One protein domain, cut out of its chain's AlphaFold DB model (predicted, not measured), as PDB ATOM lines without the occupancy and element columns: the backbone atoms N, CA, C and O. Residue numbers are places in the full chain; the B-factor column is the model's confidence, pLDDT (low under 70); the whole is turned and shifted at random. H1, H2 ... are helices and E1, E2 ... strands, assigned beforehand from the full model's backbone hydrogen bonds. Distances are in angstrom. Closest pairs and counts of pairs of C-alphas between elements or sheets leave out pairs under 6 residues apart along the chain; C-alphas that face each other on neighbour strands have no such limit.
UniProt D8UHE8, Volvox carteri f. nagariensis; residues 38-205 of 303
ATOM      1  N   PRO A  38     211.999 112.074 149.241       69.75
ATOM      2  CA  PRO A  38     212.338 110.715 148.880       69.75
ATOM      3  C   PRO A  38     213.232 110.108 149.965       69.75
ATOM      4  O   PRO A  38     214.226 110.708 150.376       69.75
ATOM      5  N   VAL A  39     212.912 108.887 150.397       71.56
ATOM      6  CA  VAL A  39     213.865 108.058 151.145       71.56
ATOM      7  C   VAL A  39     214.858 107.514 150.123       71.56
ATOM      8  O   VAL A  39     214.641 106.476 149.501       71.56
ATOM      9  N   LEU A  40     215.905 108.292 149.864       71.56
ATOM     10  CA  LEU A  40     216.942 107.937 148.905       71.56
ATOM     11  C   LEU A  40     217.940 106.979 149.561       71.56
ATOM     12  O   LEU A  40     218.325 107.207 150.706       71.56
ATOM     13  N   PRO A  41     218.415 105.938 148.856       69.62
ATOM     14  CA  PRO A  41     219.377 104.986 149.413       69.62
ATOM     15  C   PRO A  41     220.802 105.555 149.564       69.62
ATOM     16  O   PRO A  41     221.744 104.803 149.808       69.62
ATOM     17  N   GLY A  42     220.982 106.869 149.420       75.12
ATOM     18  CA  GLY A  42     222.245 107.573 149.604       75.12
ATOM     19  C   GLY A  42     222.212 108.985 149.029       75.12
ATOM     20  O   GLY A  42     221.151 109.507 148.674       75.12
ATOM     21  N   ASP A  43     223.396 109.586 148.913       76.69
ATOM     22  CA  ASP A  43     223.557 110.932 148.370       76.69
ATOM     23  C   ASP A  43     223.299 110.937 146.859       76.69
ATOM     24  O   ASP A  43     224.079 110.395 146.065       76.69
ATOM     25  N   ILE A  44     222.208 111.589 146.447       72.50
ATOM     26  CA  ILE A  44     221.934 111.853 145.036       72.50
ATOM     27  C   ILE A  44     222.609 113.153 144.612       72.50
ATOM     28  O   ILE A  44     222.257 114.242 145.060       72.50
ATOM     29  N   LYS A  45     223.544 113.036 143.668       74.38
ATOM     30  CA  LYS A  45     224.121 114.166 142.941       74.38
ATOM     31  C   LYS A  45     223.304 114.462 141.694       74.38
ATOM     32  O   LYS A  45     223.023 113.575 140.886       74.38
ATOM     33  N   GLU A  46     222.963 115.729 141.514       72.19
ATOM     34  CA  GLU A  46     222.228 116.215 140.356       72.19
ATOM     35  C   GLU A  46     223.179 116.887 139.350       72.19
ATOM     36  O   GLU A  46     223.917 117.811 139.680       72.19
ATOM     37  N   TYR A  47     223.131 116.452 138.091       72.69
ATOM     38  CA  TYR A  47     223.904 117.015 136.984       72.69
ATOM     39  C   TYR A  47     222.976 117.532 135.893       72.69
ATOM     40  O   TYR A  47     221.952 116.924 135.601       72.69
ATOM     41  N   TYR A  48     223.357 118.607 135.207       69.62
ATOM     42  CA  TYR A  48     222.618 119.100 134.042       69.62
ATOM     43  C   TYR A  48     223.361 118.820 132.756       69.62
ATOM     44  O   TYR A  48     224.533 119.161 132.626       69.62
ATOM     45  N   SER A  49     222.660 118.317 131.751       69.19
ATOM     46  CA  SER A  49     223.145 118.436 130.383       69.19
ATOM     47  C   SER A  49     222.632 119.720 129.763       69.19
ATOM     48  O   SER A  49     221.434 119.840 129.517       69.19
ATOM     49  N   LEU A  50     223.543 120.629 129.412       65.56
ATOM     50  CA  LEU A  50     223.221 121.753 128.531       65.56
ATOM     51  C   LEU A  50     222.775 121.266 127.148       65.56
ATOM     52  O   LEU A  50     221.816 121.792 126.602       65.56
ATOM     53  N   LYS A  51     223.416 120.213 126.623       66.69
ATOM     54  CA  LYS A  51     223.116 119.645 125.299       66.69
ATOM     55  C   LYS A  51     221.678 119.137 125.176       66.69
ATOM     56  O   LYS A  51     221.062 119.311 124.132       66.69
ATOM     57  N   TYR A  52     221.175 118.468 126.211       66.75
ATOM     58  CA  TYR A  52     219.840 117.862 126.181       66.75
ATOM     59  C   TYR A  52     218.810 118.628 127.008       66.75
ATOM     60  O   TYR A  52     217.640 118.272 126.963       66.75
ATOM     61  N   HIS A  53     219.231 119.657 127.749       69.50
ATOM     62  CA  HIS A  53     218.413 120.382 128.723       69.50
ATOM     63  C   HIS A  53     217.713 119.440 129.715       69.50
ATOM     64  O   HIS A  53     216.505 119.502 129.918       69.50
ATOM     65  N   ARG A  54     218.486 118.518 130.304       71.00
ATOM     66  CA  ARG A  54     217.984 117.464 131.203       71.00
ATOM     67  C   ARG A  54     218.837 117.330 132.448       71.00
ATOM     68  O   ARG A  54     220.062 117.421 132.362       71.00
ATOM     69  N   TYR A  55     218.181 117.037 133.564       70.31
ATOM     70  CA  TYR A  55     218.842 116.588 134.779       70.31
ATOM     71  C   TYR A  55     219.305 115.135 134.655       70.31
ATOM     72  O   TYR A  55     218.790 114.362 133.854       70.31
ATOM     73  N   TYR A  56     220.315 114.762 135.420       69.50
ATOM     74  CA  TYR A  56     220.830 113.411 135.564       69.50
ATOM     75  C   TYR A  56     221.113 113.222 137.047       69.50
ATOM     76  O   TYR A  56     221.821 114.027 137.638       69.50
ATOM     77  N   TYR A  57     220.577 112.159 137.629       73.12
ATOM     78  CA  TYR A  57     220.642 111.912 139.069       73.12
ATOM     79  C   TYR A  57     221.554 110.732 139.349       73.12
ATOM     80  O   TYR A  57     221.265 109.631 138.894       73.12
ATOM     81  N   HIS A  58     222.712 110.940 139.954       70.69
ATOM     82  CA  HIS A  58     223.652 109.871 140.286       70.69
ATOM     83  C   HIS A  58     223.568 109.573 141.778       70.69
ATOM     84  O   HIS A  58     223.812 110.471 142.578       70.69
ATOM     85  N   CYS A  59     223.261 108.335 142.146       71.12
ATOM     86  CA  CYS A  59     223.329 107.898 143.533       71.12
ATOM     87  C   CYS A  59     224.705 107.271 143.782       71.12
ATOM     88  O   CYS A  59     225.098 106.363 143.059       71.12
ATOM     89  N   SER A  60     225.460 107.763 144.766       68.12
ATOM     90  CA  SER A  60     226.812 107.250 145.061       68.12
ATOM     91  C   SER A  60     226.827 105.825 145.620       68.12
ATOM     92  O   SER A  60     227.849 105.151 145.541       68.12
ATOM     93  N   THR A  61     225.714 105.375 146.195       65.62
ATOM     94  CA  THR A  61     225.613 104.120 146.953       65.62
ATOM     95  C   THR A  61     224.918 102.999 146.188       65.62
ATOM     96  O   THR A  61     224.934 101.853 146.630       65.62
ATOM     97  N   THR A  62     224.290 103.307 145.055       62.75
ATOM     98  CA  THR A  62     223.485 102.349 144.294       62.75
ATOM     99  C   THR A  62     223.624 102.610 142.806       62.75
ATOM    100  O   THR A  62     223.585 103.770 142.397       62.75
ATOM    101  N   ASP A  63     223.587 101.555 141.995       61.72
ATOM    102  CA  ASP A  63     223.483 101.639 140.531       61.72
ATOM    103  C   ASP A  63     222.115 102.165 140.046       61.72
ATOM    104  O   ASP A  63     221.717 101.910 138.910       61.72
ATOM    105  N   ILE A  64     221.371 102.908 140.880       59.22
ATOM    106  CA  ILE A  64     220.092 103.503 140.495       59.22
ATOM    107  C   ILE A  64     220.320 104.399 139.286       59.22
ATOM    108  O   ILE A  64     221.018 105.419 139.297       59.22
ATOM    109  N   THR A  65     219.672 103.994 138.209       59.41
ATOM    110  CA  THR A  65     219.726 104.663 136.921       59.41
ATOM    111  C   THR A  65     218.518 105.583 136.759       59.41
ATOM    112  O   THR A  65     217.484 105.434 137.403       59.41
ATOM    113  N   THR A  66     218.619 106.574 135.872       57.44
ATOM    114  CA  THR A  66     217.612 107.633 135.660       57.44
ATOM    115  C   THR A  66     216.242 107.149 135.146       57.44
ATOM    116  O   THR A  66     215.390 107.975 134.816       57.44
ATOM    117  N   TRP A  67     216.008 105.838 135.028       64.88
ATOM    118  CA  TRP A  67     214.695 105.248 134.727       64.88
ATOM    119  C   TRP A  67     214.042 104.542 135.925       64.88
ATOM    120  O   TRP A  67     212.857 104.217 135.856       64.88
ATOM    121  N   GLU A  68     214.773 104.376 137.026       69.31
ATOM    122  CA  GLU A  68     214.287 103.926 138.339       69.31
ATOM    123  C   GLU A  68     214.136 105.117 139.294       69.31
ATOM    124  O   GLU A  68     214.295 105.004 140.507       69.31
ATOM    125  N   LEU A  69     213.870 106.300 138.733       68.31
ATOM    126  CA  LEU A  69     213.742 107.517 139.514       68.31
ATOM    127  C   LEU A  69     212.603 107.373 140.529       68.31
ATOM    128  O   LEU A  69     211.475 107.053 140.122       68.31
ATOM    129  N   PRO A  70     212.859 107.698 141.809       77.88
ATOM    130  CA  PRO A  70     211.813 107.955 142.780       77.88
ATOM    131  C   PRO A  70     210.745 108.879 142.177       77.88
ATOM    132  O   PRO A  70     211.096 109.783 141.402       77.88
ATOM    133  N   PRO A  71     209.454 108.675 142.485       84.31
ATOM    134  CA  PRO A  71     208.372 109.426 141.851       84.31
ATOM    135  C   PRO A  71     208.563 110.952 141.921       84.31
ATOM    136  O   PRO A  71     208.278 111.655 140.955       84.31
ATOM    137  N   GLN A  72     209.155 111.462 142.999       82.75
ATOM    138  CA  GLN A  72     209.497 112.874 143.186       82.75
ATOM    139  C   GLN A  72     210.384 113.427 142.065       82.75
ATOM    140  O   GLN A  72     210.116 114.492 141.509       82.75
ATOM    141  N   LEU A  73     211.428 112.684 141.680       82.12
ATOM    142  CA  LEU A  73     212.325 113.103 140.604       82.12
ATOM    143  C   LEU A  73     211.615 113.066 139.245       82.12
ATOM    144  O   LEU A  73     211.910 113.886 138.378       82.12
ATOM    145  N   GLN A  74     210.629 112.180 139.068       86.81
ATOM    146  CA  GLN A  74     209.791 112.185 137.867       86.81
ATOM    147  C   GLN A  74     208.928 113.451 137.792       86.81
ATOM    148  O   GLN A  74     208.853 114.062 136.727       86.81
ATOM    149  N   LEU A  75     208.330 113.891 138.908       89.50
ATOM    150  CA  LEU A  75     207.564 115.142 138.950       89.50
ATOM    151  C   LEU A  75     208.443 116.352 138.603       89.50
ATOM    152  O   LEU A  75     208.049 117.173 137.773       89.50
ATOM    153  N   SER A  76     209.649 116.428 139.169       86.25
ATOM    154  CA  SER A  76     210.625 117.476 138.842       86.25
ATOM    155  C   SER A  76     211.001 117.479 137.357       86.25
ATOM    156  O   SER A  76     211.065 118.542 136.735       86.25
ATOM    157  N   GLU A  77     211.183 116.306 136.742       85.62
ATOM    158  CA  GLU A  77     211.425 116.204 135.297       85.62
ATOM    159  C   GLU A  77     210.221 116.668 134.463       85.62
ATOM    160  O   GLU A  77     210.407 117.345 133.450       85.62
ATOM    161  N   TRP A  78     208.990 116.348 134.876       91.00
ATOM    162  CA  TRP A  78     207.780 116.788 134.169       91.00
ATOM    163  C   TRP A  78     207.605 118.305 134.237       91.00
ATOM    164  O   TRP A  78     207.240 118.926 133.239       91.00
ATOM    165  N   LEU A  79     207.892 118.905 135.394       89.81
ATOM    166  CA  LEU A  79     207.873 120.352 135.592       89.81
ATOM    167  C   LEU A  79     208.953 121.059 134.764       89.81
ATOM    168  O   LEU A  79     208.671 122.079 134.129       89.81
ATOM    169  N   LEU A  80     210.169 120.504 134.717       85.44
ATOM    170  CA  LEU A  80     211.230 121.015 133.848       85.44
ATOM    171  C   LEU A  80     210.791 120.977 132.379       85.44
ATOM    172  O   LEU A  80     210.989 121.952 131.653       85.44
ATOM    173  N   ASP A  81     210.188 119.879 131.933       87.25
ATOM    174  CA  ASP A  81     209.720 119.751 130.555       87.25
ATOM    175  C   ASP A  81     208.625 120.737 130.221       87.25
ATOM    176  O   ASP A  81     208.705 121.397 129.187       87.25
ATOM    177  N   ALA A  82     207.644 120.893 131.103       90.38
ATOM    178  CA  ALA A  82     206.593 121.881 130.925       90.38
ATOM    179  C   ALA A  82     207.192 123.293 130.791       90.38
ATOM    180  O   ALA A  82     206.830 124.041 129.885       90.38
ATOM    181  N   SER A  83     208.181 123.628 131.623       86.56
ATOM    182  CA  SER A  83     208.866 124.927 131.606       86.56
ATOM    183  C   SER A  83     209.716 125.151 130.347       86.56
ATOM    184  O   SER A  83     209.682 126.226 129.748       86.56
ATOM    185  N   THR A  84     210.471 124.139 129.914       83.12
ATOM    186  CA  THR A  84     211.401 124.246 128.775       83.12
ATOM    187  C   THR A  84     210.700 124.159 127.426       83.12
ATOM    188  O   THR A  84     211.093 124.841 126.480       83.12
ATOM    189  N   THR A  85     209.658 123.336 127.330       85.44
ATOM    190  CA  THR A  85     208.901 123.125 126.092       85.44
ATOM    191  C   THR A  85     207.646 123.988 126.015       85.44
ATOM    192  O   THR A  85     207.045 124.084 124.952       85.44
ATOM    193  N   GLY A  86     207.206 124.617 127.107       89.69
ATOM    194  CA  GLY A  86     205.931 125.338 127.148       89.69
ATOM    195  C   GLY A  86     204.714 124.430 126.935       89.69
ATOM    196  O   GLY A  86     203.679 124.899 126.457       89.69
ATOM    197  N   MET A  87     204.855 123.130 127.190       92.44
ATOM    198  CA  MET A  87     203.757 122.165 127.184       92.44
ATOM    199  C   MET A  87     203.059 122.111 128.545       92.44
ATOM    200  O   MET A  87     203.627 122.492 129.567       92.44
ATOM    201  N   ASP A  88     201.837 121.581 128.569       93.81
ATOM    202  CA  ASP A  88     201.160 121.277 129.828       93.81
ATOM    203  C   ASP A  88     201.798 120.063 130.528       93.81
ATOM    204  O   ASP A  88     202.189 119.081 129.888       93.81
ATOM    205  N   VAL A  89     201.849 120.095 131.862       94.62
ATOM    206  CA  VAL A  89     202.486 119.045 132.669       94.62
ATOM    207  C   VAL A  89     201.834 117.667 132.472       94.62
ATOM    208  O   VAL A  89     202.529 116.651 132.527       94.62
ATOM    209  N   ARG A  90     200.529 117.589 132.157       95.38
ATOM    210  CA  ARG A  90     199.856 116.316 131.836       95.38
ATOM    211  C   ARG A  90     200.390 115.728 130.540       95.38
ATOM    212  O   ARG A  90     200.571 114.512 130.445       95.38
ATOM    213  N   GLN A  91     200.655 116.581 129.551       94.19
ATOM    214  CA  GLN A  91     201.258 116.149 128.295       94.19
ATOM    215  C   GLN A  91     202.686 115.661 128.545       94.19
ATOM    216  O   GLN A  91     203.007 114.549 128.136       94.19
ATOM    217  N   CYS A  92     203.504 116.414 129.291       93.75
ATOM    218  CA  CYS A  92     204.860 115.993 129.665       93.75
ATOM    219  C   CYS A  92     204.862 114.635 130.383       93.75
ATOM    220  O   CYS A  92     205.570 113.723 129.954       93.75
ATOM    221  N   ARG A  93     204.000 114.450 131.397       94.12
ATOM    222  CA  ARG A  93     203.826 113.157 132.079       94.12
ATOM    223  C   ARG A  93     203.480 112.052 131.089       94.12
ATOM    224  O   ARG A  93     204.110 110.998 131.129       94.12
ATOM    225  N   LYS A  94     202.496 112.260 130.207       93.12
ATOM    226  CA  LYS A  94     202.072 111.250 129.221       93.12
ATOM    227  C   LYS A  94     203.222 110.843 128.296       93.12
ATOM    228  O   LYS A  94     203.436 109.648 128.100       93.12
ATOM    229  N   LEU A  95     203.971 111.814 127.771       93.75
ATOM    230  CA  LEU A  95     205.110 111.564 126.883       93.75
ATOM    231  C   LEU A  95     206.215 110.777 127.583       93.75
ATOM    232  O   LEU A  95     206.652 109.738 127.089       93.75
ATOM    233  N   LEU A  96     206.648 111.249 128.751       89.50
ATOM    234  CA  LEU A  96     207.739 110.612 129.479       89.50
ATOM    235  C   LEU A  96     207.334 109.244 130.029       89.50
ATOM    236  O   LEU A  96     208.146 108.323 129.995       89.50
ATOM    237  N   SER A  97     206.075 109.066 130.439       90.44
ATOM    238  CA  SER A  97     205.559 107.760 130.864       90.44
ATOM    239  C   SER A  97     205.585 106.739 129.730       90.44
ATOM    240  O   SER A  97     205.841 105.571 129.995       90.44
ATOM    241  N   ALA A  98     205.346 107.146 128.478       92.56
ATOM    242  CA  ALA A  98     205.440 106.235 127.337       92.56
ATOM    243  C   ALA A  98     206.877 105.716 127.161       92.56
ATOM    244  O   ALA A  98     207.084 104.512 127.017       92.56
ATOM    245  N   VAL A  99     207.869 106.611 127.254       93.31
ATOM    246  CA  VAL A  99     209.293 106.248 127.169       93.31
ATOM    247  C   VAL A  99     209.709 105.372 128.351       93.31
ATOM    248  O   VAL A  99     210.295 104.312 128.151       93.31
ATOM    249  N   LEU A 100     209.388 105.788 129.579       90.19
ATOM    250  CA  LEU A 100     209.755 105.055 130.792       90.19
ATOM    251  C   LEU A 100     209.098 103.679 130.838       90.19
ATOM    252  O   LEU A 100     209.781 102.705 131.131       90.19
ATOM    253  N   ARG A 101     207.818 103.571 130.466       90.56
ATOM    254  CA  ARG A 101     207.129 102.281 130.377       90.56
ATOM    255  C   ARG A 101     207.821 101.367 129.373       90.56
ATOM    256  O   ARG A 101     208.118 100.236 129.730       90.56
ATOM    257  N   ALA A 102     208.134 101.861 128.171       91.94
ATOM    258  CA  ALA A 102     208.829 101.075 127.152       91.94
ATOM    259  C   ALA A 102     210.197 100.562 127.639       91.94
ATOM    260  O   ALA A 102     210.579  99.443 127.309       91.94
ATOM    261  N   VAL A 103     210.917 101.345 128.446       90.50
ATOM    262  CA  VAL A 103     212.197 100.943 129.052       90.50
ATOM    263  C   VAL A 103     211.973  99.907 130.152       90.50
ATOM    264  O   VAL A 103     212.546  98.825 130.096       90.50
ATOM    265  N   GLN A 104     211.116 100.211 131.127       88.75
ATOM    266  CA  GLN A 104     210.893  99.388 132.318       88.75
ATOM    267  C   GLN A 104     210.350  98.001 131.962       88.75
ATOM    268  O   GLN A 104     210.871  96.997 132.441       88.75
ATOM    269  N   THR A 105     209.369  97.911 131.058       91.25
ATOM    270  CA  THR A 105     208.793  96.615 130.654       91.25
ATOM    271  C   THR A 105     209.771  95.751 129.862       91.25
ATOM    272  O   THR A 105     209.585  94.541 129.769       91.25
ATOM    273  N   ASN A 106     210.816  96.354 129.290       91.69
ATOM    274  CA  ASN A 106     211.792  95.677 128.440       91.69
ATOM    275  C   ASN A 106     213.203  95.647 129.044       91.69
ATOM    276  O   ASN A 106     214.135  95.224 128.363       91.69
ATOM    277  N   ALA A 107     213.374  96.049 130.309       87.50
ATOM    278  CA  ALA A 107     214.683  96.140 130.963       87.50
ATOM    279  C   ALA A 107     215.438  94.797 130.955       87.50
ATOM    280  O   ALA A 107     216.645  94.755 130.725       87.50
ATOM    281  N   HIS A 108     214.701  93.689 131.091       84.81
ATOM    282  CA  HIS A 108     215.219  92.319 131.031       84.81
ATOM    283  C   HIS A 108     215.895  91.958 129.694       84.81
ATOM    284  O   HIS A 108     216.656  90.997 129.637       84.81
ATOM    285  N   LYS A 109     215.653  92.716 128.614       86.00
ATOM    286  CA  LYS A 109     216.255  92.471 127.291       86.00
ATOM    287  C   LYS A 109     217.692  92.977 127.173       86.00
ATOM    288  O   LYS A 109     218.297  92.829 126.112       86.00
ATOM    289  N   GLY A 110     218.235  93.579 128.235       88.56
ATOM    290  CA  GLY A 110     219.647  93.931 128.328       88.56
ATOM    291  C   GLY A 110     220.099  94.765 127.135       88.56
ATOM    292  O   GLY A 110     219.495  95.787 126.821       88.56
ATOM    293  N   GLU A 111     221.163  94.340 126.453       88.12
ATOM    294  CA  GLU A 111     221.792  95.126 125.396       88.12
ATOM    295  C   GLU A 111     220.855  95.524 124.250       88.12
ATOM    296  O   GLU A 111     220.876  96.693 123.843       88.12
ATOM    297  N   SER A 112     220.005  94.597 123.809       90.69
ATOM    298  CA  SER A 112     219.096  94.774 122.677       90.69
ATOM    299  C   SER A 112     218.126  95.939 122.883       90.69
ATOM    300  O   SER A 112     217.913  96.720 121.954       90.69
ATOM    301  N   LEU A 113     217.605  96.125 124.107       92.31
ATOM    302  CA  LEU A 113     216.756  97.274 124.456       92.31
ATOM    303  C   LEU A 113     217.452  98.588 124.098       92.31
ATOM    304  O   LEU A 113     216.881  99.464 123.457       92.31
ATOM    305  N   TRP A 114     218.707  98.737 124.496       91.06
ATOM    306  CA  TRP A 114     219.412 100.001 124.324       91.06
ATOM    307  C   TRP A 114     219.864 100.246 122.895       91.06
ATOM    308  O   TRP A 114     219.933 101.400 122.473       91.06
ATOM    309  N   THR A 115     220.146  99.184 122.142       91.94
ATOM    310  CA  THR A 115     220.356  99.276 120.694       91.94
ATOM    311  C   THR A 115     219.095  99.814 120.019       91.94
ATOM    312  O   THR A 115     219.177 100.767 119.238       91.94
ATOM    313  N   ALA A 116     217.921  99.302 120.399       95.06
ATOM    314  CA  ALA A 116     216.641  99.804 119.914       95.06
ATOM    315  C   ALA A 116     216.384 101.262 120.342       95.06
ATOM    316  O   ALA A 116     216.081 102.101 119.492       95.06
ATOM    317  N   LEU A 117     216.595 101.618 121.615       94.62
ATOM    318  CA  LEU A 117     216.458 103.003 122.091       94.62
ATOM    319  C   LEU A 117     217.421 103.959 121.373       94.62
ATOM    320  O   LEU A 117     217.036 105.079 121.046       94.62
ATOM    321  N   THR A 118     218.646 103.518 121.076       94.25
ATOM    322  CA  THR A 118     219.624 104.293 120.296       94.25
ATOM    323  C   THR A 118     219.124 104.559 118.881       94.25
ATOM    324  O   THR A 118     219.306 105.664 118.363       94.25
ATOM    325  N   LEU A 119     218.464 103.578 118.257       96.00
ATOM    326  CA  LEU A 119     217.827 103.780 116.961       96.00
ATOM    327  C   LEU A 119     216.671 104.781 117.061       96.00
ATOM    328  O   LEU A 119     216.645 105.722 116.272       96.00
ATOM    329  N   LEU A 120     215.773 104.638 118.044       96.69
ATOM    330  CA  LEU A 120     214.673 105.588 118.259       96.69
ATOM    331  C   LEU A 120     215.197 107.014 118.462       96.69
ATOM    332  O   LEU A 120     214.749 107.927 117.775       96.69
ATOM    333  N   GLY A 121     216.204 107.186 119.324       95.62
ATOM    334  CA  GLY A 121     216.848 108.477 119.565       95.62
ATOM    335  C   GLY A 121     217.475 109.067 118.300       95.62
ATOM    336  O   GLY A 121     217.416 110.271 118.082       95.62
ATOM    337  N   ARG A 122     218.018 108.235 117.403       96.12
ATOM    338  CA  ARG A 122     218.517 108.696 116.099       96.12
ATOM    339  C   ARG A 122     217.385 109.138 115.171       96.12
ATOM    340  O   ARG A 122     217.522 110.169 114.518       96.12
ATOM    341  N   LEU A 123     216.291 108.379 115.100       97.06
ATOM    342  CA  LEU A 123     215.134 108.717 114.264       97.06
ATOM    343  C   LEU A 123     214.530 110.061 114.688       97.06
ATOM    344  O   LEU A 123     214.361 110.946 113.852       97.06
ATOM    345  N   THR A 124     214.298 110.254 115.990       97.19
ATOM    346  CA  THR A 124     213.794 111.523 116.532       97.19
ATOM    347  C   THR A 124     214.831 112.641 116.424       97.19
ATOM    348  O   THR A 124     214.507 113.765 116.036       97.19
ATOM    349  N   GLY A 125     216.099 112.335 116.702       95.50
ATOM    350  CA  GLY A 125     217.202 113.290 116.696       95.50
ATOM    351  C   GLY A 125     217.502 113.867 115.316       95.50
ATOM    352  O   GLY A 125     217.885 115.030 115.223       95.50
ATOM    353  N   ASN A 126     217.267 113.108 114.241       96.56
ATOM    354  CA  ASN A 126     217.414 113.601 112.870       96.56
ATOM    355  C   ASN A 126     216.437 114.746 112.559       96.56
ATOM    356  O   ASN A 126     216.844 115.745 111.966       96.56
ATOM    357  N   ILE A 127     215.174 114.621 112.977       96.06
ATOM    358  CA  ILE A 127     214.149 115.656 112.777       96.06
ATOM    359  C   ILE A 127     214.433 116.861 113.683       96.06
ATOM    360  O   ILE A 127     214.399 118.002 113.220       96.06
ATOM    361  N   VAL A 128     214.773 116.624 114.959       93.31
ATOM    362  CA  VAL A 128     215.129 117.698 115.904       93.31
ATOM    363  C   VAL A 128     216.350 118.478 115.418       93.31
ATOM    364  O   VAL A 128     216.323 119.705 115.378       93.31
ATOM    365  N   GLY A 129     217.404 117.776 114.999       91.19
ATOM    366  CA  GLY A 129     218.668 118.374 114.578       91.19
ATOM    367  C   GLY A 129     218.565 119.218 113.309       91.19
ATOM    368  O   GLY A 129     219.330 120.166 113.158       91.19
ATOM    369  N   CYS A 130     217.615 118.917 112.418       91.88
ATOM    370  CA  CYS A 130     217.348 119.738 111.237       91.88
ATOM    371  C   CYS A 130     216.192 120.734 111.422       91.88
ATOM    372  O   CYS A 130     215.801 121.384 110.454       91.88
ATOM    373  N   GLY A 131     215.602 120.843 112.618       91.06
ATOM    374  CA  GLY A 131     214.441 121.708 112.848       91.06
ATOM    375  C   GLY A 131     213.233 121.352 111.973       91.06
ATOM    376  O   GLY A 131     212.518 122.245 111.530       91.06
ATOM    377  N   ASN A 132     213.034 120.063 111.677       94.69
ATOM    378  CA  ASN A 132     211.978 119.544 110.796       94.69
ATOM    379  C   ASN A 132     212.022 120.052 109.331       94.69
ATOM    380  O   ASN A 132     211.042 119.942 108.599       94.69
ATOM    381  N   THR A 133     213.151 120.598 108.869       93.81
ATOM    382  CA  THR A 133     213.272 121.164 107.506       93.81
ATOM    383  C   THR A 133     213.513 120.121 106.414       93.81
ATOM    384  O   THR A 133     213.304 120.396 105.236       93.81
ATOM    385  N   VAL A 134     213.947 118.913 106.782       95.12
ATOM    386  CA  VAL A 134     214.329 117.868 105.825       95.12
ATOM    387  C   VAL A 134     213.252 116.790 105.762       95.12
ATOM    388  O   VAL A 134     213.137 115.956 106.661       95.12
ATOM    389  N   GLU A 135     212.519 116.753 104.651       94.69
ATOM    390  CA  GLU A 135     211.376 115.858 104.448       94.69
ATOM    391  C   GLU A 135     211.698 114.373 104.649       94.69
ATOM    392  O   GLU A 135     210.950 113.671 105.325       94.69
ATOM    393  N   LYS A 136     212.845 113.898 104.145       95.88
ATOM    394  CA  LYS A 136     213.222 112.476 104.234       95.88
ATOM    395  C   LYS A 136     213.301 111.944 105.671       95.88
ATOM    396  O   LYS A 136     213.207 110.738 105.865       95.88
ATOM    397  N   TYR A 137     213.524 112.810 106.663       96.62
ATOM    398  CA  TYR A 137     213.610 112.403 108.069       96.62
ATOM    399  C   TYR A 137     212.247 112.281 108.745       96.62
ATOM    400  O   TYR A 137     212.164 111.650 109.792       96.62
ATOM    401  N   ARG A 138     211.182 112.834 108.151       96.44
ATOM    402  CA  ARG A 138     209.824 112.771 108.704       96.44
ATOM    403  C   ARG A 138     209.188 111.394 108.555       96.44
ATOM    404  O   ARG A 138     208.241 111.092 109.269       96.44
ATOM    405  N   THR A 139     209.699 110.561 107.655       97.06
ATOM    406  CA  THR A 139     209.084 109.279 107.307       97.06
ATOM    407  C   THR A 139     209.904 108.116 107.847       97.06
ATOM    408  O   THR A 139     211.095 107.985 107.566       97.06
ATOM    409  N   VAL A 140     209.247 107.227 108.585       97.06
ATOM    410  CA  VAL A 140     209.814 105.997 109.136       97.06
ATOM    411  C   VAL A 140     209.050 104.822 108.541       97.06
ATOM    412  O   VAL A 140     207.869 104.639 108.824       97.06
ATOM    413  N   ARG A 141     209.724 104.015 107.715       97.00
ATOM    414  CA  ARG A 141     209.157 102.767 107.185       97.00
ATOM    415  C   ARG A 141     209.346 101.652 108.208       97.00
ATOM    416  O   ARG A 141     210.472 101.196 108.403       97.00
ATOM    417  N   THR A 142     208.269 101.217 108.849       96.31
ATOM    418  CA  THR A 142     208.282 100.142 109.853       96.31
ATOM    419  C   THR A 142     208.615  98.783 109.237       96.31
ATOM    420  O   THR A 142     209.106  97.909 109.939       96.31
ATOM    421  N   SER A 143     208.465  98.626 107.917       96.00
ATOM    422  CA  SER A 143     208.937  97.463 107.151       96.00
ATOM    423  C   SER A 143     210.464  97.395 106.986       96.00
ATOM    424  O   SER A 143     210.996  96.341 106.629       96.00
ATOM    425  N   ASN A 144     211.201  98.484 107.248       96.94
ATOM    426  CA  ASN A 144     212.662  98.474 107.177       96.94
ATOM    427  C   ASN A 144     213.230  97.472 108.202       96.94
ATOM    428  O   ASN A 144     212.928  97.622 109.385       96.94
ATOM    429  N   PRO A 145     214.105  96.523 107.810       97.12
ATOM    430  CA  PRO A 145     214.548  95.450 108.701       97.12
ATOM    431  C   PRO A 145     215.117  95.930 110.039       97.12
ATOM    432  O   PRO A 145     214.770  95.366 111.070       97.12
ATOM    433  N   LYS A 146     215.919  97.005 110.040       95.44
ATOM    434  CA  LYS A 146     216.538  97.549 111.262       95.44
ATOM    435  C   LYS A 146     215.526  98.243 112.169       95.44
ATOM    436  O   LYS A 146     215.650  98.189 113.386       95.44
ATOM    437  N   ILE A 147     214.556  98.936 111.572       96.12
ATOM    438  CA  ILE A 147     213.495  99.612 112.326       96.12
ATOM    439  C   ILE A 147     212.557  98.563 112.908       96.12
ATOM    440  O   ILE A 147     212.301  98.599 114.104       96.12
ATOM    441  N   ARG A 148     212.112  97.606 112.090       96.00
ATOM    442  CA  ARG A 148     211.265  96.494 112.516       96.00
ATOM    443  C   ARG A 148     211.882  95.735 113.683       96.00
ATOM    444  O   ARG A 148     211.247  95.620 114.716       96.00
ATOM    445  N   GLU A 149     213.145  95.330 113.560       94.44
ATOM    446  CA  GLU A 149     213.865  94.640 114.634       94.44
ATOM    447  C   GLU A 149     213.878  95.459 115.934       94.44
ATOM    448  O   GLU A 149     213.586  94.932 117.002       94.44
ATOM    449  N   ALA A 150     214.140  96.768 115.866       93.31
ATOM    450  CA  ALA A 150     214.102  97.621 117.051       93.31
ATOM    451  C   ALA A 150     212.694  97.743 117.666       93.31
ATOM    452  O   ALA A 150     212.567  97.779 118.891       93.31
ATOM    453  N   LEU A 151     211.650  97.809 116.834       93.62
ATOM    454  CA  LEU A 151     210.256  97.846 117.286       93.62
ATOM    455  C   LEU A 151     209.831  96.507 117.913       93.62
ATOM    456  O   LEU A 151     209.184  96.511 118.959       93.62
ATOM    457  N   ASP A 152     210.265  95.382 117.346       93.00
ATOM    458  CA  ASP A 152     209.996  94.032 117.856       93.00
ATOM    459  C   ASP A 152     210.726  93.776 119.184       93.00
ATOM    460  O   ASP A 152     210.193  93.161 120.114       93.00
ATOM    461  N   VAL A 153     211.953  94.293 119.315       90.88
ATOM    462  CA  VAL A 153     212.730  94.215 120.559       90.88
ATOM    463  C   VAL A 153     212.072  95.025 121.668       90.88
ATOM    464  O   VAL A 153     212.150  94.623 122.825       90.88
ATOM    465  N   VAL A 154     211.386  96.123 121.372       92.44
ATOM    466  CA  VAL A 154     210.774  96.970 122.401       92.44
ATOM    467  C   VAL A 154     209.276  97.107 122.135       92.44
ATOM    468  O   VAL A 154     208.847  98.124 121.593       92.44
ATOM    469  N   PRO A 155     208.446  96.132 122.561       90.81
ATOM    470  CA  PRO A 155     207.006  96.316 122.671       90.81
ATOM    471  C   PRO A 155     206.694  97.644 123.375       90.81
ATOM    472  O   PRO A 155     207.087  97.851 124.526       90.81
ATOM    473  N   GLY A 156     206.054  98.564 122.648       92.56
ATOM    474  CA  GLY A 156     205.816  99.950 123.071       92.56
ATOM    475  C   GLY A 156     206.684 101.016 122.383       92.56
ATOM    476  O   GLY A 156     206.389 102.200 122.521       92.56
ATOM    477  N   ALA A 157     207.699 100.654 121.595       94.38
ATOM    478  CA  ALA A 157     208.533 101.612 120.860       94.38
ATOM    479  C   ALA A 157     207.753 102.406 119.805       94.38
ATOM    480  O   ALA A 157     207.977 103.605 119.649       94.38
ATOM    481  N   GLU A 158     206.790 101.779 119.131       95.50
ATOM    482  CA  GLU A 158     205.877 102.507 118.249       95.50
ATOM    483  C   GLU A 158     205.062 103.536 119.039       95.50
ATOM    484  O   GLU A 158     204.969 104.690 118.630       95.50
ATOM    485  N   ALA A 159     204.564 103.178 120.228       94.81
ATOM    486  CA  ALA A 159     203.851 104.114 121.094       94.81
ATOM    487  C   ALA A 159     204.736 105.294 121.537       94.81
ATOM    488  O   ALA A 159     204.224 106.399 121.706       94.81
ATOM    489  N   VAL A 160     206.055 105.099 121.670       96.25
ATOM    490  CA  VAL A 160     207.013 106.194 121.898       96.25
ATOM    491  C   VAL A 160     207.081 107.135 120.691       96.25
ATOM    492  O   VAL A 160     207.056 108.349 120.878       96.25
ATOM    493  N   LEU A 161     207.121 106.609 119.463       96.88
ATOM    494  CA  LEU A 161     207.101 107.433 118.248       96.88
ATOM    495  C   LEU A 161     205.767 108.178 118.098       96.88
ATOM    496  O   LEU A 161     205.756 109.377 117.832       96.88
ATOM    497  N   LEU A 162     204.642 107.508 118.346       96.00
ATOM    498  CA  LEU A 162     203.322 108.139 118.322       96.00
ATOM    499  C   LEU A 162     203.206 109.240 119.385       96.00
ATOM    500  O   LEU A 162     202.726 110.335 119.100       96.00
ATOM    501  N   ALA A 163     203.717 108.997 120.596       94.69
ATOM    502  CA  ALA A 163     203.803 110.018 121.635       94.69
ATOM    503  C   ALA A 163     204.683 111.199 121.193       94.69
ATOM    504  O   ALA A 163     204.334 112.351 121.431       94.69
ATOM    505  N   ALA A 164     205.779 110.938 120.478       95.44
ATOM    506  CA  ALA A 164     206.642 111.976 119.924       95.44
ATOM    507  C   ALA A 164     205.985 112.812 118.808       95.44
ATOM    508  O   ALA A 164     206.597 113.776 118.360       95.44
ATOM    509  N   GLY A 165     204.767 112.477 118.367       95.50
ATOM    510  CA  GLY A 165     204.012 113.222 117.356       95.50
ATOM    511  C   GLY A 165     204.008 112.585 115.966       95.50
ATOM    512  O   GLY A 165     203.490 113.192 115.029       95.50
ATOM    513  N   PHE A 166     204.558 111.376 115.809       97.19
ATOM    514  CA  PHE A 166     204.371 110.607 114.579       97.19
ATOM    515  C   PHE A 166     202.919 110.135 114.450       97.19
ATOM    516  O   PHE A 166     202.222 109.913 115.440       97.19
ATOM    517  N   ARG A 167     202.473 109.952 113.210       96.44
ATOM    518  CA  ARG A 167     201.140 109.462 112.848       96.44
ATOM    519  C   ARG A 167     201.265 108.328 111.845       96.44
ATOM    520  O   ARG A 167     202.228 108.291 111.082       96.44
ATOM    521  N   HIS A 168     200.286 107.435 111.795       96.88
ATOM    522  CA  HIS A 168     200.203 106.446 110.721       96.88
ATOM    523  C   HIS A 168     199.964 107.152 109.382       96.88
ATOM    524  O   HIS A 168     198.960 107.837 109.204       96.88
ATOM    525  N   GLY A 169     200.913 107.008 108.457       91.75
ATOM    526  CA  GLY A 169     200.839 107.521 107.083       91.75
ATOM    527  C   GLY A 169     200.539 106.435 106.042       91.75
ATOM    528  O   GLY A 169     200.540 106.717 104.848       91.75
ATOM    529  N   GLY A 170     200.332 105.191 106.480       92.06
ATOM    530  CA  GLY A 170     200.092 104.009 105.652       92.06
ATOM    531  C   GLY A 170     200.190 102.727 106.486       92.06
ATOM    532  O   GLY A 170     200.357 102.794 107.703       92.06
ATOM    533  N   SER A 171     200.119 101.558 105.838       91.88
ATOM    534  CA  SER A 171     200.186 100.255 106.524       91.88
ATOM    535  C   SER A 171     201.541  99.972 107.182       91.88
ATOM    536  O   SER A 171     201.598  99.235 108.160       91.88
ATOM    537  N   ASP A 172     202.629 100.537 106.656       95.62
ATOM    538  CA  ASP A 172     204.001 100.299 107.123       95.62
ATOM    539  C   ASP A 172     204.793 101.598 107.346       95.62
ATOM    540  O   ASP A 172     206.025 101.610 107.306       95.62
ATOM    541  N   THR A 173     204.097 102.721 107.513       97.06
ATOM    542  CA  THR A 173     204.729 104.038 107.517       97.06
ATOM    543  C   THR A 173     204.223 104.893 108.668       97.06
ATOM    544  O   THR A 173     203.025 105.136 108.805       97.06
ATOM    545  N   LEU A 174     205.165 105.413 109.455       97.88
ATOM    546  CA  LEU A 174     204.941 106.495 110.404       97.88
ATOM    547  C   LEU A 174     205.474 107.799 109.807       97.88
ATOM    548  O   LEU A 174     206.606 107.846 109.321       97.88
ATOM    549  N   ALA A 175     204.672 108.854 109.853       97.19
ATOM    550  CA  ALA A 175     205.003 110.168 109.327       97.19
ATOM    551  C   ALA A 175     204.935 111.224 110.434       97.19
ATOM    552  O   ALA A 175     203.969 111.292 111.195       97.19
ATOM    553  N   PHE A 176     205.966 112.054 110.517       97.62
ATOM    554  CA  PHE A 176     205.987 113.253 111.339       97.62
ATOM    555  C   PHE A 176     205.405 114.433 110.540       97.62
ATOM    556  O   PHE A 176     205.718 114.558 109.350       97.62
ATOM    557  N   PRO A 177     204.566 115.296 111.142       96.69
ATOM    558  CA  PRO A 177     203.909 116.378 110.417       96.69
ATOM    559  C   PRO A 177     204.913 117.376 109.810       96.69
ATOM    560  O   PRO A 177     206.006 117.585 110.360       96.69
ATOM    561  N   PRO A 178     204.573 118.009 108.673       94.50
ATOM    562  CA  PRO A 178     205.415 119.029 108.066       94.50
ATOM    563  C   PRO A 178     205.524 120.289 108.950       94.50
ATOM    564  O   PRO A 178     204.707 120.503 109.850       94.50
ATOM    565  N   PRO A 179     206.541 121.144 108.725       91.38
ATOM    566  CA  PRO A 179     206.617 122.451 109.366       91.38
ATOM    567  C   PRO A 179     205.332 123.251 109.144       91.38
ATOM    568  O   PRO A 179     204.814 123.289 108.033       91.38
ATOM    569  N   GLY A 180     204.853 123.918 110.192       82.44
ATOM    570  CA  GLY A 180     203.678 124.790 110.123       82.44
ATOM    571  C   GLY A 180     202.359 124.129 110.521       82.44
ATOM    572  O   GLY A 180     201.492 124.844 111.008       82.44
ATOM    573  N   ASP A 181     202.233 122.801 110.423       71.00
ATOM    574  CA  ASP A 181     200.964 122.129 110.739       71.00
ATOM    575  C   ASP A 181     200.665 122.133 112.243       71.00
ATOM    576  O   ASP A 181     199.545 122.433 112.644       71.00
ATOM    577  N   GLU A 182     201.647 121.859 113.111       67.50
ATOM    578  CA  GLU A 182     201.411 121.806 114.559       67.50
ATOM    579  C   GLU A 182     202.666 122.148 115.364       67.50
ATOM    580  O   GLU A 182     203.533 121.305 115.610       67.50
ATOM    581  N   GLY A 183     202.740 123.379 115.881       73.38
ATOM    582  CA  GLY A 183     203.812 123.789 116.798       73.38
ATOM    583  C   GLY A 183     203.922 122.914 118.060       73.38
ATOM    584  O   GLY A 183     204.963 122.926 118.715       73.38
ATOM    585  N   GLY A 184     202.881 122.141 118.395       85.56
ATOM    586  CA  GLY A 184     202.884 121.170 119.493       85.56
ATOM    587  C   GLY A 184     203.663 119.884 119.196       85.56
ATOM    588  O   GLY A 184     204.341 119.377 120.088       85.56
ATOM    589  N   ALA A 185     203.646 119.387 117.952       92.00
ATOM    590  CA  ALA A 185     204.305 118.127 117.592       92.00
ATOM    591  C   ALA A 185     205.829 118.217 117.754       92.00
ATOM    592  O   ALA A 185     206.458 117.317 118.302       92.00
ATOM    593  N   MET A 186     206.427 119.346 117.357       93.44
ATOM    594  CA  MET A 186     207.868 119.560 117.524       93.44
ATOM    595  C   MET A 186     208.277 119.607 119.000       93.44
ATOM    596  O   MET A 186     209.320 119.073 119.370       93.44
ATOM    597  N   ARG A 187     207.446 120.200 119.864       92.69
ATOM    598  CA  ARG A 187     207.712 120.267 121.308       92.69
ATOM    599  C   ARG A 187     207.658 118.881 121.948       92.69
ATOM    600  O   ARG A 187     208.571 118.524 122.693       92.69
ATOM    601  N   ALA A 188     206.663 118.075 121.575       94.50
ATOM    602  CA  ALA A 188     206.566 116.682 121.998       94.50
ATOM    603  C   ALA A 188     207.779 115.855 121.538       94.50
ATOM    604  O   ALA A 188     208.397 115.150 122.338       94.50
ATOM    605  N   LEU A 189     208.170 116.004 120.271       95.19
ATOM    606  CA  LEU A 189     209.339 115.343 119.702       95.19
ATOM    607  C   LEU A 189     210.628 115.719 120.441       95.19
ATOM    608  O   LEU A 189     211.425 114.840 120.766       95.19
ATOM    609  N   MET A 190     210.836 117.006 120.733       92.12
ATOM    610  CA  MET A 190     211.997 117.482 121.488       92.12
ATOM    611  C   MET A 190     212.039 116.883 122.896       92.12
ATOM    612  O   MET A 190     213.102 116.422 123.322       92.12
ATOM    613  N   ALA A 191     210.899 116.829 123.591       92.06
ATOM    614  CA  ALA A 191     210.801 116.228 124.918       92.06
ATOM    615  C   ALA A 191     211.180 114.737 124.889       92.06
ATOM    616  O   ALA A 191     212.075 114.317 125.628       92.06
ATOM    617  N   VAL A 192     210.568 113.956 123.990       94.94
ATOM    618  CA  VAL A 192     210.850 112.518 123.838       94.94
ATOM    619  C   VAL A 192     212.304 112.278 123.435       94.94
ATOM    620  O   VAL A 192     212.982 111.453 124.046       94.94
ATOM    621  N   ASN A 193     212.821 113.032 122.462       94.31
ATOM    622  CA  ASN A 193     214.204 112.919 122.009       94.31
ATOM    623  C   ASN A 193     215.201 113.183 123.148       94.31
ATOM    624  O   ASN A 193     216.148 112.421 123.342       94.31
ATOM    625  N   ALA A 194     214.973 114.240 123.932       89.56
ATOM    626  CA  ALA A 194     215.815 114.563 125.075       89.56
ATOM    627  C   ALA A 194     215.798 113.439 126.124       89.56
ATOM    628  O   ALA A 194     216.862 113.070 126.627       89.56
ATOM    629  N   LYS A 195     214.631 112.836 126.400       90.62
ATOM    630  CA  LYS A 195     214.523 111.692 127.317       90.62
ATOM    631  C   LYS A 195     215.245 110.455 126.784       90.62
ATOM    632  O   LYS A 195     216.011 109.840 127.521       90.62
ATOM    633  N   LEU A 196     215.077 110.116 125.506       92.88
ATOM    634  CA  LEU A 196     215.791 108.999 124.877       92.88
ATOM    635  C   LEU A 196     217.310 109.180 125.001       92.88
ATOM    636  O   LEU A 196     218.003 108.284 125.477       92.88
ATOM    637  N   HIS A 197     217.836 110.360 124.671       88.81
ATOM    638  CA  HIS A 197     219.266 110.643 124.810       88.81
ATOM    639  C   HIS A 197     219.755 110.669 126.263       88.81
ATOM    640  O   HIS A 197     220.901 110.284 126.524       88.81
ATOM    641  N   GLN A 198     218.914 111.091 127.212       84.38
ATOM    642  CA  GLN A 198     219.199 110.992 128.645       84.38
ATOM    643  C   GLN A 198     219.420 109.535 129.063       84.38
ATOM    644  O   GLN A 198     220.422 109.236 129.709       84.38
ATOM    645  N   LEU A 199     218.536 108.638 128.629       85.25
ATOM    646  CA  LEU A 199     218.591 107.208 128.926       85.25
ATOM    647  C   LEU A 199     219.790 106.522 128.245       85.25
ATOM    648  O   LEU A 199     220.564 105.831 128.903       85.25
ATOM    649  N   ILE A 200     220.007 106.781 126.949       86.94
ATOM    650  CA  ILE A 200     221.117 106.197 126.171       86.94
ATOM    651  C   ILE A 200     222.479 106.590 126.756       86.94
ATOM    652  O   ILE A 200     223.377 105.755 126.842       86.94
ATOM    653  N   SER A 201     222.639 107.850 127.182       73.50
ATOM    654  CA  SER A 201     223.922 108.357 127.694       73.50
ATOM    655  C   SER A 201     224.411 107.611 128.945       73.50
ATOM    656  O   SER A 201     225.605 107.627 129.215       73.50
ATOM    657  N   ARG A 202     223.510 106.969 129.700       64.06
ATOM    658  CA  ARG A 202     223.824 106.276 130.958       64.06
ATOM    659  C   ARG A 202     224.220 104.816 130.790       64.06
ATOM    660  O   ARG A 202     225.102 104.343 131.497       64.06
ATOM    661  N   LYS A 203     223.619 104.105 129.831       59.62
ATOM    662  CA  LYS A 203     223.887 102.671 129.631       59.62
ATOM    663  C   LYS A 203     225.312 102.365 129.161       59.62
ATOM    664  O   LYS A 203     225.763 101.234 129.267       59.62
ATOM    665  N   VAL A 204     226.066 103.354 128.684       51.31
ATOM    666  CA  VAL A 204     227.468 103.147 128.277       51.31
ATOM    667  C   VAL A 204     228.415 102.965 129.489       51.31
ATOM    668  O   VAL A 204     229.620 103.115 129.329       51.31
ATOM    669  N   GLY A 205     227.907 102.635 130.689       40.00
ATOM    670  CA  GLY A 205     228.720 102.383 131.888       40.00
ATOM    671  C   GLY A 205     229.345 103.649 132.466       40.00
ATOM    672  O   GLY A 205     230.459 103.621 132.970       40.00
TER     673      GLY A 205
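This is residues 38 to 205 of the 303 residues of a protein of Volvox carteri f. nagariensis (UniProt D8UHE8). A small sheet, E3 E5 E4, lies at one end of a cluster of crossed helices, and a hairpin of two longer strands, E1 and E2, lies at the other end. The long helix H6 runs through the middle, with H1, H2, H3 and H5 packed on it, and H4 packs on H3. The printed part has 168 residues, with six named helices and five named strands in the order E1 E2 H1 H2 H3 E3 H4 H5 E4 E5 H6; both sheets are antiparallel and the class is mixed, helices and strands. The whole is compact, with a radius of gyration of the C-alphas of 15.8 A and spans of 49 by 34 by 24 A.

Find C-alpha 139 at (209.084, 109.279, 107.307), where E3 (residues 139 to 141) begins; E5 is residues 173 to 175 and E4 residues 167 to 170. Look next for H5 at residues 157 to 163 and H4 at 145 to 153. H6, residues 183 to 203, runs 31.8 A to C-alpha 203 at (223.887, 102.671, 129.631). H3, residues 111 to 129, is 25.8 A long, H2, residues 89 to 104, 21.4 A, and H1, residues 71 to 85, 20.9 A. E1, residues 44 to 49, starts at C-alpha 44 (221.934, 111.853, 145.036) and is 16.1 A long; E2, residues 54 to 59, is 16.5 A.

In the sheet, look for N 140 and O 174 at 2.8 A between E3 and E5, and N 169 and O 173 at 2.8 A in the hairpin E4 and E5. E3, H4 H5 and E4 form a split strand-helix-strand unit, two strands running the same way with E5 between them, and its crossover is right-handed. H5 only grazes this sheet, with residues 158 to 162. H5 touches H2 at a shallow tilt of 4 degrees, opposite ways, closest at C-alphas 163 and 95, 5.6 A. H6 is the hub, touching four helices; it touches H3 at a steep tilt of 37 degrees, only just past shallow, with C-alphas 196 and 121 closest at 5.4 A. H1 touches H6 with residues 81 to 85 alone, C-alphas 85 and 187 being closest at 5.7 A. H3 touches H4 with residues 112 to 119 alone, C-alphas 116 and 150 being closest at 4.4 A. In the hairpin E1 and E2, N 47 and O 56 are 2.8 A apart. In H1, H2, H4 and H5 every O i to N i+4 pair is within hydrogen-bond range; H3 has 14 of 15 and H6 14 of 17.

The two C-alphas farthest apart are those of Gly 42 and Gly 170, 49.3 A. The printed part has no cut, and the link from E2 to H1 is long, with 11 residues. The mean pLDDT of the printed part is 86.4; look for values under 70 at, among them, residues 48 to 53, 60 to 69 and 202 to 205.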